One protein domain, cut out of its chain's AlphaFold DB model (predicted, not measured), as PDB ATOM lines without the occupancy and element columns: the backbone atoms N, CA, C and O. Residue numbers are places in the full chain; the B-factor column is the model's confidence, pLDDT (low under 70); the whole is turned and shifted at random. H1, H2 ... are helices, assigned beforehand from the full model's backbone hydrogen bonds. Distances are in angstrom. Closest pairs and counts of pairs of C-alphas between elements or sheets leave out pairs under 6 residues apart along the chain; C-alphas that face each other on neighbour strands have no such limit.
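What this domain is: This is residues 151 to 194 of the 194 residues of an uncharacterized protein of Deltaproteobacteria bacterium (UniProt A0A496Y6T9). One long helix, H1, and a shorter one, H2, make the two arms of a wide, open V, with the link of residues 175 to 179 at the bend and no packed core between the arms. The V is nearly flat: the C-alphas span 59 by 22 by 5 A along their three main axes. The printed part has 44 residues with two named helices, H1 then H2, and no named strand; the class is all helix. The whole is extended, with a radius of gyration of the C-alphas of 18.1 A.

Where its parts are: Find C-alpha 151 at (53.045, -10.363, -38.362); there H1, residues 151 to 174, begins. It runs 34.7 A from first to last C-alpha and ends at C-alpha 174, at (50.958, -29.593, -9.606). Move on to C-alpha 180 at (36.214, -30.377, -9.189), where H2, residues 180 to 191, begins; it is 15.9 A long and ends at C-alpha 191, at (22.385, -36.189, -3.912).

How they stand to each other: Start from H1, whose N-to-C direction has its largest component, 0.78, along z. Past the tight link of five residues, H2 has its largest component, -0.85, along x. H1 and H2 are apart, with no C-alpha of the one within 8 A of the other. Residues 151 to 168, which belong to H1, stand free, and so do residues 178 to 194, of which 180 to 191 belong to H2. Look along the backbones of H1 and H2: in both, every O i to N i+4 pair is within hydrogen-bond range.

The domain as a whole: The two C-alphas farthest apart, those of Val 152 and Ser 194, are 59.2 A from each other. Ser 194 is the chain's last residue, and the printed part has no cut. In the B-factor column the mean pLDDT of the printed part is 73.9; look for values under 70 at residue 174, residues 176 to 184, residue 186 and residues 192 to 194.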
ATOM      1  N   TRP A 151      52.744  -8.941 -38.536       91.44
ATOM      2  CA  TRP A 151      53.045 -10.363 -38.362       91.44
ATOM      3  C   TRP A 151      54.180 -10.617 -37.358       91.44
ATOM      4  O   TRP A 151      54.196 -11.674 -36.735       91.44
ATOM      5  N   VAL A 152      55.082  -9.650 -37.140       90.94
ATOM      6  CA  VAL A 152      56.134  -9.739 -36.113       90.94
ATOM      7  C   VAL A 152      55.504  -9.694 -34.721       90.94
ATOM      8  O   VAL A 152      55.810 -10.534 -33.876       90.94
ATOM      9  N   TRP A 153      54.555  -8.778 -34.500       91.44
ATOM     10  CA  TRP A 153      53.803  -8.692 -33.245       91.44
ATOM     11  C   TRP A 153      52.934  -9.923 -33.001       91.44
ATOM     12  O   TRP A 153      52.938 -10.473 -31.900       91.44
ATOM     13  N   ALA A 154      52.232 -10.392 -34.035       92.44
ATOM     14  CA  ALA A 154      51.427 -11.607 -33.961       92.44
ATOM     15  C   ALA A 154      52.291 -12.846 -33.669       92.44
ATOM     16  O   ALA A 154      51.941 -13.658 -32.811       92.44
ATOM     17  N   GLY A 155      53.453 -12.957 -34.320       92.81
ATOM     18  CA  GLY A 155      54.434 -14.009 -34.071       92.81
ATOM     19  C   GLY A 155      54.921 -13.996 -32.624       92.81
ATOM     20  O   GLY A 155      54.842 -15.012 -31.934       92.81
ATOM     21  N   TRP A 156      55.330 -12.836 -32.111       92.06
ATOM     22  CA  TRP A 156      55.818 -12.721 -30.736       92.06
ATOM     23  C   TRP A 156      54.730 -13.038 -29.696       92.06
ATOM     24  O   TRP A 156      54.960 -13.832 -28.780       92.06
ATOM     25  N   LEU A 157      53.515 -12.502 -29.865       90.62
ATOM     26  CA  LEU A 157      52.381 -12.796 -28.982       90.62
ATOM     27  C   LEU A 157      51.975 -14.270 -29.011       90.62
ATOM     28  O   LEU A 157      51.601 -14.807 -27.971       90.62
ATOM     29  N   SER A 158      52.075 -14.945 -30.159       91.00
ATOM     30  CA  SER A 158      51.778 -16.379 -30.237       91.00
ATOM     31  C   SER A 158      52.777 -17.217 -29.430       91.00
ATOM     32  O   SER A 158      52.363 -18.077 -28.652       91.00
ATOM     33  N   ILE A 159      54.077 -16.908 -29.517       87.62
ATOM     34  CA  ILE A 159      55.129 -17.566 -28.725       87.62
ATOM     35  C   ILE A 159      54.895 -17.334 -27.224       87.62
ATOM     36  O   ILE A 159      54.930 -18.281 -26.432       87.62
ATOM     37  N   LEU A 160      54.600 -16.091 -26.826       87.75
ATOM     38  CA  LEU A 160      54.295 -15.758 -25.432       87.75
ATOM     39  C   LEU A 160      53.019 -16.463 -24.950       87.75
ATOM     40  O   LEU A 160      53.021 -17.044 -23.863       87.75
ATOM     41  N   GLY A 161      51.969 -16.489 -25.771       86.50
ATOM     42  CA  GLY A 161      50.697 -17.141 -25.471       86.50
ATOM     43  C   GLY A 161      50.840 -18.645 -25.240       86.50
ATOM     44  O   GLY A 161      50.361 -19.156 -24.227       86.50
ATOM     45  N   VAL A 162      51.569 -19.349 -26.115       87.19
ATOM     46  CA  VAL A 162      51.871 -20.782 -25.947       87.19
ATOM     47  C   VAL A 162      52.652 -21.015 -24.651       87.19
ATOM     48  O   VAL A 162      52.293 -21.891 -23.862       87.19
ATOM     49  N   SER A 163      53.669 -20.195 -24.369       83.25
ATOM     50  CA  SER A 163      54.476 -20.343 -23.151       83.25
ATOM     51  C   SER A 163      53.665 -20.127 -21.861       83.25
ATOM     52  O   SER A 163      53.800 -20.895 -20.905       83.25
ATOM     53  N   ALA A 164      52.767 -19.135 -21.843       83.31
ATOM     54  CA  ALA A 164      51.882 -18.860 -20.716       83.31
ATOM     55  C   ALA A 164      50.847 -19.979 -20.524       83.31
ATOM     56  O   ALA A 164      50.572 -20.385 -19.392       83.31
ATOM     57  N   TYR A 165      50.315 -20.524 -21.623       84.12
ATOM     58  CA  TYR A 165      49.364 -21.632 -21.595       84.12
ATOM     59  C   TYR A 165      49.975 -22.914 -21.010       84.12
ATOM     60  O   TYR A 165      49.376 -23.524 -20.119       84.12
ATOM     61  N   HIS A 166      51.178 -23.293 -21.455       79.94
ATOM     62  CA  HIS A 166      51.897 -24.459 -20.930       79.94
ATOM     63  C   HIS A 166      52.204 -24.317 -19.437       79.94
ATOM     64  O   HIS A 166      51.867 -25.209 -18.662       79.94
ATOM     65  N   ARG A 167      52.701 -23.152 -19.008       76.81
ATOM     66  CA  ARG A 167      52.955 -22.872 -17.587       76.81
ATOM     67  C   ARG A 167      51.679 -22.917 -16.741       76.81
ATOM     68  O   ARG A 167      51.700 -23.336 -15.587       76.81
ATOM     69  N   GLY A 168      50.549 -22.498 -17.311       80.06
ATOM     70  CA  GLY A 168      49.239 -22.645 -16.681       80.06
ATOM     71  C   GLY A 168      48.821 -24.109 -16.519       80.06
ATOM     72  O   GLY A 168      48.244 -24.458 -15.495       80.06
ATOM     73  N   LYS A 169      49.118 -24.979 -17.497       79.19
ATOM     74  CA  LYS A 169      48.853 -26.426 -17.388       79.19
ATOM     75  C   LYS A 169      49.739 -27.095 -16.340       79.19
ATOM     76  O   LYS A 169      49.215 -27.894 -15.576       79.19
ATOM     77  N   GLU A 170      51.021 -26.751 -16.283       73.44
ATOM     78  CA  GLU A 170      51.964 -27.279 -15.284       73.44
ATOM     79  C   GLU A 170      51.496 -26.958 -13.860       73.44
ATOM     80  O   GLU A 170      51.329 -27.865 -13.052       73.44
ATOM     81  N   LYS A 171      51.132 -25.697 -13.587       71.94
ATOM     82  CA  LYS A 171      50.584 -25.298 -12.280       71.94
ATOM     83  C   LYS A 171      49.274 -26.010 -11.929       71.94
ATOM     84  O   LYS A 171      49.052 -26.337 -10.771       71.94
ATOM     85  N   ARG A 172      48.396 -26.258 -12.909       73.62
ATOM     86  CA  ARG A 172      47.152 -27.026 -12.695       73.62
ATOM     87  C   ARG A 172      47.423 -28.505 -12.398       73.62
ATOM     88  O   ARG A 172      46.711 -29.099 -11.596       73.62
ATOM     89  N   ALA A 173      48.451 -29.085 -13.015       73.12
ATOM     90  CA  ALA A 173      48.873 -30.458 -12.752       73.12
ATOM     91  C   ALA A 173      49.523 -30.602 -11.364       73.12
ATOM     92  O   ALA A 173      49.217 -31.553 -10.654       73.12
ATOM     93  N   GLU A 174      50.347 -29.635 -10.947       67.19
ATOM     94  CA  GLU A 174      50.958 -29.593  -9.606       67.19
ATOM     95  C   GLU A 174      49.924 -29.427  -8.482       67.19
ATOM     96  O   GLU A 174      50.082 -30.001  -7.409       67.19
ATOM     97  N   VAL A 175      48.845 -28.677  -8.731       71.06
ATOM     98  CA  VAL A 175      47.738 -28.483  -7.774       71.06
ATOM     99  C   VAL A 175      46.768 -29.682  -7.757       71.06
ATOM    100  O   VAL A 175      45.861 -29.730  -6.931       71.06
ATOM    101  N   GLY A 176      46.980 -30.698  -8.604       57.59
ATOM    102  CA  GLY A 176      46.173 -31.921  -8.611       57.59
ATOM    103  C   GLY A 176      44.749 -31.704  -9.124       57.59
ATOM    104  O   GLY A 176      43.819 -32.349  -8.643       57.59
ATOM    105  N   ASP A 177      44.562 -30.791 -10.079       52.38
ATOM    106  CA  ASP A 177      43.239 -30.369 -10.536       52.38
ATOM    107  C   ASP A 177      42.583 -31.432 -11.443       52.38
ATOM    108  O   ASP A 177      42.510 -31.320 -12.670       52.38
ATOM    109  N   ALA A 178      42.078 -32.497 -10.819       52.97
ATOM    110  CA  ALA A 178      40.964 -33.276 -11.336       52.97
ATOM    111  C   ALA A 178      39.703 -32.407 -11.222       52.97
ATOM    112  O   ALA A 178      38.949 -32.529 -10.263       52.97
ATOM    113  N   ASN A 179      39.538 -31.490 -12.179       53.69
ATOM    114  CA  ASN A 179      38.399 -30.592 -12.394       53.69
ATOM    115  C   ASN A 179      37.210 -30.799 -11.414       53.69
ATOM    116  O   ASN A 179      36.277 -31.557 -11.723       53.69
ATOM    117  N   PRO A 180      37.205 -30.140 -10.237       53.50
ATOM    118  CA  PRO A 180      36.214 -30.377  -9.189       53.50
ATOM    119  C   PRO A 180      34.788 -30.045  -9.639       53.50
ATOM    120  O   PRO A 180      33.843 -30.583  -9.081       53.50
ATOM    121  N   GLY A 181      34.600 -29.239 -10.691       59.12
ATOM    122  CA  GLY A 181      33.273 -28.905 -11.216       59.12
ATOM    123  C   GLY A 181      32.480 -30.110 -11.741       59.12
ATOM    124  O   GLY A 181      31.269 -30.172 -11.541       59.12
ATOM    125  N   LEU A 182      33.145 -31.095 -12.356       58.09
ATOM    126  CA  LEU A 182      32.482 -32.303 -12.870       58.09
ATOM    127  C   LEU A 182      32.199 -33.313 -11.758       58.09
ATOM    128  O   LEU A 182      31.099 -33.859 -11.695       58.09
ATOM    129  N   ALA A 183      33.157 -33.527 -10.854       57.97
ATOM    130  CA  ALA A 183      32.988 -34.439  -9.726       57.97
ATOM    131  C   ALA A 183      31.945 -33.913  -8.723       57.97
ATOM    132  O   ALA A 183      31.046 -34.650  -8.328       57.97
ATOM    133  N   VAL A 184      31.995 -32.621  -8.378       59.25
ATOM    134  CA  VAL A 184      31.003 -31.960  -7.511       59.25
ATOM    135  C   VAL A 184      29.644 -31.862  -8.209       59.25
ATOM    136  O   VAL A 184      28.619 -32.093  -7.571       59.25
ATOM    137  N   GLY A 185      29.612 -31.600  -9.521       70.06
ATOM    138  CA  GLY A 185      28.380 -31.622 -10.315       70.06
ATOM    139  C   GLY A 185      27.707 -32.998 -10.327       70.06
ATOM    140  O   GLY A 185      26.496 -33.095 -10.135       70.06
ATOM    141  N   MET A 186      28.491 -34.069 -10.467       64.75
ATOM    142  CA  MET A 186      27.999 -35.448 -10.435       64.75
ATOM    143  C   MET A 186      27.532 -35.860  -9.030       64.75
ATOM    144  O   MET A 186      26.465 -36.454  -8.888       64.75
ATOM    145  N   ILE A 187      28.273 -35.484  -7.981       71.94
ATOM    146  CA  ILE A 187      27.892 -35.738  -6.583       71.94
ATOM    147  C   ILE A 187      26.586 -35.010  -6.230       71.94
ATOM    148  O   ILE A 187      25.699 -35.611  -5.629       71.94
ATOM    149  N   ASN A 188      26.413 -33.754  -6.650       72.94
ATOM    150  CA  ASN A 188      25.181 -33.000  -6.405       72.94
ATOM    151  C   ASN A 188      23.987 -33.539  -7.210       72.94
ATOM    152  O   ASN A 188      22.872 -33.570  -6.692       72.94
ATOM    153  N   ALA A 189      24.208 -34.024  -8.436       74.25
ATOM    154  CA  ALA A 189      23.166 -34.667  -9.237       74.25
ATOM    155  C   ALA A 189      22.675 -35.991  -8.623       74.25
ATOM    156  O   ALA A 189      21.489 -36.310  -8.718       74.25
ATOM    157  N   ILE A 190      23.564 -36.744  -7.969       73.38
ATOM    158  CA  ILE A 190      23.215 -37.972  -7.237       73.38
ATOM    159  C   ILE A 190      22.489 -37.631  -5.928       73.38
ATOM    160  O   ILE A 190      21.497 -38.269  -5.587       73.38
ATOM    161  N   ARG A 191      22.938 -36.593  -5.215       75.69
ATOM    162  CA  ARG A 191      22.385 -36.189  -3.912       75.69
ATOM    163  C   ARG A 191      21.033 -35.467  -4.002       75.69
ATOM    164  O   ARG A 191      20.329 -35.392  -3.006       75.69
ATOM    165  N   GLY A 192      20.668 -34.949  -5.175       65.62
ATOM    166  CA  GLY A 192      19.360 -34.336  -5.443       65.62
ATOM    167  C   GLY A 192      18.266 -35.308  -5.905       65.62
ATOM    168  O   GLY A 192      17.182 -34.853  -6.261       65.62
ATOM    169  N   ARG A 193      18.537 -36.623  -5.956       53.41
ATOM    170  CA  ARG A 193      17.595 -37.655  -6.436       53.41
ATOM    171  C   ARG A 193      17.284 -38.740  -5.388       53.41
ATOM    172  O   ARG A 193      16.980 -39.871  -5.761       53.41
ATOM    173  N   SER A 194      17.362 -38.408  -4.100       45.12
ATOM    174  CA  SER A 194      16.900 -39.260  -2.990       45.12
ATOM    175  C   SER A 194      15.845 -38.546  -2.169       45.12
ATOM    176  O   SER A 194      16.172 -37.422  -1.723       45.12
TER     177      SER A 194